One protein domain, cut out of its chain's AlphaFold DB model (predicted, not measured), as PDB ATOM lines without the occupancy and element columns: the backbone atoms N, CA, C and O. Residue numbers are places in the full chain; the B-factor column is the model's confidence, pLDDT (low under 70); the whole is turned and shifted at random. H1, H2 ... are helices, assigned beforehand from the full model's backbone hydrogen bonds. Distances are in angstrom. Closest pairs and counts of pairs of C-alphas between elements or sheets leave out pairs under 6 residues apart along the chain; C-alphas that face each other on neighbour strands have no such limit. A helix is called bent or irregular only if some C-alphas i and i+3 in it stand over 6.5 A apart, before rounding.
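Overview. This is residues 57 to 124 of the 134 residues of an uncharacterized protein of Fuerstia marisgermanicae (UniProt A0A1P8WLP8). Two helices form an open, lopsided V: a long, bent helix, H1, makes the longest axis, and a shorter one, H2, folds back from its end, with the corner of the V at the turn between them. The gap between H1b and H2 widens away from that turn, and residues 57 to 62 make a small hook before H1. The printed part has 68 residues, with H1 then H2 along the chain and no named strand; the class is all helix. It is extended, with a radius of gyration of the C-alphas of 21.4 A, and only just flat, spanning 61 by 31 by 12 A.

Arrangement. H1, residues 63 to 100, was assigned as one helix by its hydrogen bonds but is bent: C-alphas 75 and 78 are 6.8 A apart. Its arms, H1a, residues 63 to 75, and H1b, residues 78 to 100, stand at a steep tilt of 39 degrees. A tight link of 3 residues leads to H2, residues 104 to 124. H1b and H2 are close but not clearly touching; their closest C-alphas, those of Lys 99 and Val 107, are 6.9 A apart. They run opposite ways at a steep tilt of 49 degrees. H1a and H2 are apart. In H1a and H1b every O i to N i+4 pair is within hydrogen-bond range; in H2, 16 of 17 are.

Along the chain. H1a begins at C-alpha 63 (176.934, 144.676, 88.631) and is 18.6 A long. H1b measures 33.3 A and ends at C-alpha 100 (148.309, 102.599, 107.946). H2 is 31.0 A long and ends at C-alpha 124 (179.856, 102.804, 101.909).

Size, cuts and confidence. The C-alphas farthest apart, those of Lys 62 and Thr 105, are separated by 61.8 A. Residues 70 to 98 of H1 and 111 to 124 of H2 stand free. The printed part has no cut. The mean pLDDT of the printed part is 94.6, and residue 124 is under 70.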
ATOM      1  N   GLY A  57     178.140 132.783  87.881       91.56
ATOM      2  CA  GLY A  57     179.413 133.478  88.107       91.56
ATOM      3  C   GLY A  57     180.367 133.450  86.903       91.56
ATOM      4  O   GLY A  57     181.230 134.316  86.793       91.56
ATOM      5  N   GLN A  58     180.204 132.500  85.977       95.19
ATOM      6  CA  GLN A  58     181.049 132.357  84.786       95.19
ATOM      7  C   GLN A  58     180.598 133.262  83.627       95.19
ATOM      8  O   GLN A  58     181.368 133.499  82.699       95.19
ATOM      9  N   LEU A  59     179.385 133.824  83.698       96.25
ATOM     10  CA  LEU A  59     178.767 134.604  82.618       96.25
ATOM     11  C   LEU A  59     179.229 136.070  82.552       96.25
ATOM     12  O   LEU A  59     178.699 136.836  81.754       96.25
ATOM     13  N   LYS A  60     180.199 136.477  83.387       94.19
ATOM     14  CA  LYS A  60     180.713 137.861  83.462       94.19
ATOM     15  C   LYS A  60     179.587 138.909  83.551       94.19
ATOM     16  O   LYS A  60     179.598 139.912  82.842       94.19
ATOM     17  N   LEU A  61     178.609 138.658  84.426       95.50
ATOM     18  CA  LEU A  61     177.455 139.538  84.627       95.50
ATOM     19  C   LEU A  61     177.883 140.940  85.076       95.50
ATOM     20  O   LEU A  61     178.758 141.089  85.938       95.50
ATOM     21  N   LYS A  62     177.208 141.965  84.548       97.50
ATOM     22  CA  LYS A  62     177.363 143.344  85.024       97.50
ATOM     23  C   LYS A  62     176.879 143.468  86.480       97.50
ATOM     24  O   LYS A  62     176.023 142.686  86.904       97.50
ATOM     25  N   PRO A  63     177.378 144.452  87.253       95.19
ATOM     26  CA  PRO A  63     176.934 144.676  88.631       95.19
ATOM     27  C   PRO A  63     175.411 144.808  88.760       95.19
ATOM     28  O   PRO A  63     174.819 144.145  89.604       95.19
ATOM     29  N   GLU A  64     174.781 145.557  87.855       96.00
ATOM     30  CA  GLU A  64     173.325 145.763  87.810       96.00
ATOM     31  C   GLU A  64     172.560 144.444  87.636       96.00
ATOM     32  O   GLU A  64     171.650 144.140  88.402       96.00
ATOM     33  N   GLN A  65     173.000 143.592  86.703       97.12
ATOM     34  CA  GLN A  65     172.388 142.281  86.468       97.12
ATOM     35  C   GLN A  65     172.503 141.372  87.694       97.12
ATOM     36  O   GLN A  65     171.593 140.607  88.002       97.12
ATOM     37  N   ARG A  66     173.621 141.440  88.428       95.56
ATOM     38  CA  ARG A  66     173.776 140.677  89.674       95.56
ATOM     39  C   ARG A  66     172.813 141.157  90.753       95.56
ATOM     40  O   ARG A  66     172.261 140.326  91.467       95.56
ATOM     41  N   GLU A  67     172.625 142.467  90.881       94.88
ATOM     42  CA  GLU A  67     171.665 143.034  91.829       94.88
ATOM     43  C   GLU A  67     170.227 142.632  91.488       94.88
ATOM     44  O   GLU A  67     169.461 142.303  92.390       94.88
ATOM     45  N   GLU A  68     169.864 142.598  90.206       96.56
ATOM     46  CA  GLU A  68     168.566 142.083  89.756       96.56
ATOM     47  C   GLU A  68     168.387 140.606  90.101       96.56
ATOM     48  O   GLU A  68     167.371 140.232  90.684       96.56
ATOM     49  N   VAL A  69     169.398 139.772  89.830       96.12
ATOM     50  CA  VAL A  69     169.379 138.353  90.216       96.12
ATOM     51  C   VAL A  69     169.167 138.207  91.721       96.12
ATOM     52  O   VAL A  69     168.366 137.382  92.149       96.12
ATOM     53  N   TYR A  70     169.844 139.010  92.538       95.44
ATOM     54  CA  TYR A  70     169.667 138.974  93.986       95.44
ATOM     55  C   TYR A  70     168.265 139.391  94.426       95.44
ATOM     56  O   TYR A  70     167.675 138.683  95.235       95.44
ATOM     57  N   LYS A  71     167.690 140.450  93.846       95.62
ATOM     58  CA  LYS A  71     166.302 140.860  94.122       95.62
ATOM     59  C   LYS A  71     165.307 139.751  93.791       95.62
ATOM     60  O   LYS A  71     164.436 139.459  94.601       95.62
ATOM     61  N   ILE A  72     165.471 139.102  92.636       96.25
ATOM     62  CA  ILE A  72     164.638 137.960  92.232       96.25
ATOM     63  C   ILE A  72     164.763 136.842  93.272       96.25
ATOM     64  O   ILE A  72     163.764 136.308  93.745       96.25
ATOM     65  N   LYS A  73     165.985 136.497  93.676       96.00
ATOM     66  CA  LYS A  73     166.202 135.440  94.667       96.00
ATOM     67  C   LYS A  73     165.643 135.788  96.047       96.00
ATOM     68  O   LYS A  73     165.108 134.898  96.694       96.00
ATOM     69  N   ASP A  74     165.729 137.042  96.477       95.56
ATOM     70  CA  ASP A  74     165.131 137.505  97.733       95.56
ATOM     71  C   ASP A  74     163.599 137.454  97.692       95.56
ATOM     72  O   ASP A  74     162.962 137.170  98.704       95.56
ATOM     73  N   GLU A  75     162.996 137.685  96.525       95.81
ATOM     74  CA  GLU A  75     161.545 137.612  96.362       95.81
ATOM     75  C   GLU A  75     161.027 136.166  96.336       95.81
ATOM     76  O   GLU A  75     160.004 135.848  96.950       95.81
ATOM     77  N   TYR A  76     161.707 135.286  95.598       97.75
ATOM     78  CA  TYR A  76     161.245 133.914  95.385       97.75
ATOM     79  C   TYR A  76     161.760 132.925  96.426       97.75
ATOM     80  O   TYR A  76     161.074 131.942  96.685       97.75
ATOM     81  N   GLY A  77     162.906 133.185  97.055       95.75
ATOM     82  CA  GLY A  77     163.502 132.316  98.070       95.75
ATOM     83  C   GLY A  77     162.522 131.930  99.183       95.75
ATOM     84  O   GLY A  77     162.227 130.748  99.324       95.75
ATOM     85  N   PRO A  78     161.899 132.894  99.887       96.50
ATOM     86  CA  PRO A  78     160.943 132.582 100.950       96.50
ATOM     87  C   PRO A  78     159.706 131.815 100.462       96.50
ATOM     88  O   PRO A  78     159.136 131.014 101.202       96.50
ATOM     89  N   LYS A  79     159.269 132.062  99.219       97.69
ATOM     90  CA  LYS A  79     158.125 131.365  98.610       97.69
ATOM     91  C   LYS A  79     158.479 129.905  98.322       97.69
ATOM     92  O   LYS A  79     157.666 129.027  98.589       97.69
ATOM     93  N   ILE A  80     159.685 129.663  97.807       97.75
ATOM     94  CA  ILE A  80     160.215 128.320  97.554       97.75
ATOM     95  C   ILE A  80     160.368 127.572  98.876       97.75
ATOM     96  O   ILE A  80     159.795 126.498  99.006       97.75
ATOM     97  N   ASP A  81     161.010 128.168  99.883       97.44
ATOM     98  CA  ASP A  81     161.208 127.530 101.192       97.44
ATOM     99  C   ASP A  81     159.876 127.139 101.855       97.44
ATOM    100  O   ASP A  81     159.778 126.111 102.523       97.44
ATOM    101  N   LYS A  82     158.825 127.954 101.679       97.94
ATOM    102  CA  LYS A  82     157.478 127.624 102.163       97.94
ATOM    103  C   LYS A  82     156.899 126.411 101.436       97.94
ATOM    104  O   LYS A  82     156.388 125.510 102.089       97.94
ATOM    105  N   LEU A  83     156.989 126.388 100.106       98.50
ATOM    106  CA  LEU A  83     156.492 125.274  99.296       98.50
ATOM    107  C   LEU A  83     157.266 123.983  99.564       98.50
ATOM    108  O   LEU A  83     156.667 122.918  99.592       98.50
ATOM    109  N   GLU A  84     158.578 124.063  99.781       98.19
ATOM    110  CA  GLU A  84     159.399 122.902 100.130       98.19
ATOM    111  C   GLU A  84     158.976 122.296 101.471       98.19
ATOM    112  O   GLU A  84     158.861 121.076 101.560       98.19
ATOM    113  N   LYS A  85     158.655 123.128 102.472       98.25
ATOM    114  CA  LYS A  85     158.105 122.662 103.756       98.25
ATOM    115  C   LYS A  85     156.733 122.017 103.603       98.25
ATOM    116  O   LYS A  85     156.530 120.918 104.095       98.25
ATOM    117  N   GLU A  86     155.817 122.659 102.879       98.06
ATOM    118  CA  GLU A  86     154.488 122.088 102.603       98.06
ATOM    119  C   GLU A  86     154.604 120.738 101.873       98.06
ATOM    120  O   GLU A  86     153.859 119.799 102.141       98.06
ATOM    121  N   LEU A  87     155.567 120.617 100.960       98.31
ATOM    122  CA  LEU A  87     155.842 119.384 100.232       98.31
ATOM    123  C   LEU A  87     156.416 118.299 101.158       98.31
ATOM    124  O   LEU A  87     156.030 117.138 101.038       98.31
ATOM    125  N   GLU A  88     157.322 118.651 102.070       98.38
ATOM    126  CA  GLU A  88     157.855 117.733 103.083       98.38
ATOM    127  C   GLU A  88     156.747 117.218 104.011       98.38
ATOM    128  O   GLU A  88     156.585 116.006 104.131       98.38
ATOM    129  N   GLU A  89     155.900 118.105 104.535       98.12
ATOM    130  CA  GLU A  89     154.739 117.745 105.362       98.12
ATOM    131  C   GLU A  89     153.776 116.799 104.621       98.12
ATOM    132  O   GLU A  89     153.329 115.791 105.170       98.12
ATOM    133  N   LEU A  90     153.486 117.073 103.342       98.38
ATOM    134  CA  LEU A  90     152.629 116.209 102.524       98.38
ATOM    135  C   LEU A  90     153.254 114.839 102.249       98.38
ATOM    136  O   LEU A  90     152.532 113.845 102.177       98.38
ATOM    137  N   LYS A  91     154.576 114.768 102.072       98.06
ATOM    138  CA  LYS A  91     155.287 113.494 101.908       98.06
ATOM    139  C   LYS A  91     155.243 112.665 103.182       98.06
ATOM    140  O   LYS A  91     154.992 111.469 103.100       98.06
ATOM    141  N   GLU A  92     155.456 113.288 104.337       97.75
ATOM    142  CA  GLU A  92     155.360 112.609 105.629       97.75
ATOM    143  C   GLU A  92     153.946 112.073 105.864       97.75
ATOM    144  O   GLU A  92     153.787 110.888 106.157       97.75
ATOM    145  N   ALA A  93     152.920 112.899 105.629       97.75
ATOM    146  CA  ALA A  93     151.524 112.481 105.733       97.75
ATOM    147  C   ALA A  93     151.192 111.327 104.771       97.75
ATOM    148  O   ALA A  93     150.595 110.332 105.175       97.75
ATOM    149  N   GLN A  94     151.633 111.413 103.511       97.94
ATOM    150  CA  GLN A  94     151.476 110.328 102.539       97.94
ATOM    151  C   GLN A  94     152.132 109.028 103.031       97.94
ATOM    152  O   GLN A  94     151.528 107.961 102.929       97.94
ATOM    153  N   ASP A  95     153.356 109.094 103.556       96.50
ATOM    154  CA  ASP A  95     154.076 107.922 104.051       96.50
ATOM    155  C   ASP A  95     153.392 107.289 105.272       96.50
ATOM    156  O   ASP A  95     153.422 106.064 105.430       96.50
ATOM    157  N   GLU A  96     152.795 108.096 106.149       96.31
ATOM    158  CA  GLU A  96     151.985 107.620 107.274       96.31
ATOM    159  C   GLU A  96     150.711 106.926 106.792       96.31
ATOM    160  O   GLU A  96     150.480 105.769 107.148       96.31
ATOM    161  N   GLU A  97     149.953 107.557 105.893       97.19
ATOM    162  CA  GLU A  97     148.740 106.967 105.319       97.19
ATOM    163  C   GLU A  97     149.033 105.648 104.587       97.19
ATOM    164  O   GLU A  97     148.274 104.683 104.696       97.19
ATOM    165  N   ILE A  98     150.165 105.553 103.881       96.94
ATOM    166  CA  ILE A  98     150.601 104.304 103.242       96.94
ATOM    167  C   ILE A  98     150.893 103.223 104.291       96.94
ATOM    168  O   ILE A  98     150.518 102.063 104.096       96.94
ATOM    169  N   LYS A  99     151.560 103.570 105.400       94.31
ATOM    170  CA  LYS A  99     151.864 102.617 106.483       94.31
ATOM    171  C   LYS A  99     150.601 102.123 107.177       94.31
ATOM    172  O   LYS A  99     150.566 100.951 107.549       94.31
ATOM    173  N   ASP A 100     149.577 102.959 107.303       96.25
ATOM    174  CA  ASP A 100     148.309 102.599 107.946       96.25
ATOM    175  C   ASP A 100     147.532 101.517 107.184       96.25
ATOM    176  O   ASP A 100     146.769 100.753 107.779       96.25
ATOM    177  N   VAL A 101     147.761 101.387 105.874       97.50
ATOM    178  CA  VAL A 101     147.185 100.310 105.050       97.50
ATOM    179  C   VAL A 101     147.925  98.975 105.249       97.50
ATOM    180  O   VAL A 101     147.405  97.910 104.903       97.50
ATOM    181  N   LEU A 102     149.132  98.988 105.820       96.62
ATOM    182  CA  LEU A 102     149.928  97.783 106.024       96.62
ATOM    183  C   LEU A 102     149.488  97.004 107.266       96.62
ATOM    184  O   LEU A 102     149.151  97.536 108.322       96.62
ATOM    185  N   THR A 103     149.601  95.683 107.182       97.12
ATOM    186  CA  THR A 103     149.472  94.817 108.356       97.12
ATOM    187  C   THR A 103     150.671  94.977 109.296       97.12
ATOM    188  O   THR A 103     151.788  95.295 108.881       97.12
ATOM    189  N   ARG A 104     150.493  94.660 110.585       93.19
ATOM    190  CA  ARG A 104     151.567  94.742 111.597       93.19
ATOM    191  C   ARG A 104     152.831  93.956 111.216       93.19
ATOM    192  O   ARG A 104     153.949  94.388 111.512       93.19
ATOM    193  N   THR A 105     152.670  92.806 110.565       95.38
ATOM    194  CA  THR A 105     153.792  91.986 110.082       95.38
ATOM    195  C   THR A 105     154.532  92.676 108.936       95.38
ATOM    196  O   THR A 105     155.763  92.706 108.948       95.38
ATOM    197  N   GLN A 106     153.808  93.304 108.002       96.50
ATOM    198  CA  GLN A 106     154.381  94.092 106.907       96.50
ATOM    199  C   GLN A 106     155.113  95.341 107.415       96.50
ATOM    200  O   GLN A 106     156.240  95.577 106.990       96.50
ATOM    201  N   VAL A 107     154.558  96.078 108.385       95.00
ATOM    202  CA  VAL A 107     155.245  97.223 109.022       95.00
ATOM    203  C   VAL A 107     156.552  96.781 109.688       95.00
ATOM    204  O   VAL A 107     157.593  97.418 109.538       95.00
ATOM    205  N   THR A 108     156.535  95.641 110.383       94.81
ATOM    206  CA  THR A 108     157.744  95.090 111.020       94.81
ATOM    207  C   THR A 108     158.811  94.723 109.983       94.81
ATOM    208  O   THR A 108     159.998  94.973 110.203       94.81
ATOM    209  N   ALA A 109     158.408  94.138 108.852       96.12
ATOM    210  CA  ALA A 109     159.313  93.834 107.750       96.12
ATOM    211  C   ALA A 109     159.876  95.114 107.107       96.12
ATOM    212  O   ALA A 109     161.088  95.207 106.913       96.12
ATOM    213  N   LEU A 110     159.029  96.120 106.865       94.50
ATOM    214  CA  LEU A 110     159.425  97.422 106.328       94.50
ATOM    215  C   LEU A 110     160.495  98.086 107.205       94.50
ATOM    216  O   LEU A 110     161.552  98.465 106.707       94.50
ATOM    217  N   ASN A 111     160.284  98.139 108.521       93.75
ATOM    218  CA  ASN A 111     161.238  98.742 109.456       93.75
ATOM    219  C   ASN A 111     162.608  98.044 109.436       93.75
ATOM    220  O   ASN A 111     163.644  98.709 109.500       93.75
ATOM    221  N   LYS A 112     162.640  96.711 109.293       95.00
ATOM    222  CA  LYS A 112     163.898  95.955 109.143       95.00
ATOM    223  C   LYS A 112     164.627  96.315 107.848       95.00
ATOM    224  O   LYS A 112     165.848  96.481 107.870       95.00
ATOM    225  N   LEU A 113     163.897  96.459 106.741       95.12
ATOM    226  CA  LEU A 113     164.466  96.851 105.447       95.12
ATOM    227  C   LEU A 113     165.045  98.271 105.496       95.12
ATOM    228  O   LEU A 113     166.184  98.482 105.074       95.12
ATOM    229  N   VAL A 114     164.308  99.222 106.079       93.19
ATOM    230  CA  VAL A 114     164.758 100.612 106.258       93.19
ATOM    231  C   VAL A 114     166.025 100.672 107.118       93.19
ATOM    232  O   VAL A 114     167.007 101.319 106.741       93.19
ATOM    233  N   ALA A 115     166.062  99.941 108.237       93.31
ATOM    234  CA  ALA A 115     167.235  99.886 109.107       93.31
ATOM    235  C   ALA A 115     168.473  99.335 108.376       93.31
ATOM    236  O   ALA A 115     169.543  99.952 108.430       93.31
ATOM    237  N   ALA A 116     168.326  98.229 107.639       93.06
ATOM    238  CA  ALA A 116     169.414  97.619 106.873       93.06
ATOM    239  C   ALA A 116     169.954  98.550 105.771       93.06
ATOM    240  O   ALA A 116     171.173  98.688 105.616       93.06
ATOM    241  N   ALA A 117     169.070  99.244 105.047       92.06
ATOM    242  CA  ALA A 117     169.458 100.231 104.040       92.06
ATOM    243  C   ALA A 117     170.263 101.388 104.660       92.06
ATOM    244  O   ALA A 117     171.323 101.761 104.149       92.06
ATOM    245  N   SER A 118     169.817 101.893 105.814       89.94
ATOM    246  CA  SER A 118     170.493 102.979 106.534       89.94
ATOM    247  C   SER A 118     171.876 102.596 107.078       89.94
ATOM    248  O   SER A 118     172.711 103.472 107.307       89.94
ATOM    249  N   ALA A 119     172.127 101.307 107.331       88.25
ATOM    250  CA  ALA A 119     173.428 100.804 107.766       88.25
ATOM    251  C   ALA A 119     174.397 100.671 106.578       88.25
ATOM    252  O   ALA A 119     175.573 101.021 106.690       88.25
ATOM    253  N   LYS A 120     173.894 100.237 105.415       85.81
ATOM    254  CA  LYS A 120     174.680 100.092 104.181       85.81
ATOM    255  C   LYS A 120     175.132 101.434 103.593       85.81
ATOM    256  O   LYS A 120     176.238 101.534 103.056       85.81
ATOM    257  N   SER A 121     174.320 102.483 103.715       81.31
ATOM    258  CA  SER A 121     174.729 103.833 103.299       81.31
ATOM    259  C   SER A 121     175.854 104.396 104.180       81.31
ATOM    260  O   SER A 121     176.791 105.011 103.674       81.31
ATOM    261  N   LYS A 122     175.835 104.113 105.490       79.38
ATOM    262  CA  LYS A 122     176.881 104.560 106.427       79.38
ATOM    263  C   LYS A 122     178.225 103.854 106.215       79.38
ATOM    264  O   LYS A 122     179.267 104.492 106.351       79.38
ATOM    265  N   SER A 123     178.231 102.567 105.864       75.06
ATOM    266  CA  SER A 123     179.478 101.824 105.624       75.06
ATOM    267  C   SER A 123     180.137 102.175 104.285       75.06
ATOM    268  O   SER A 123     181.358 102.307 104.222       75.06
ATOM    269  N   SER A 124     179.347 102.420 103.237       68.31
ATOM    270  CA  SER A 124     179.856 102.804 101.909       68.31
ATOM    271  C   SER A 124     180.419 104.233 101.843       68.31
ATOM    272  O   SER A 124     181.384 104.478 101.118       68.31
TER     273      SER A 124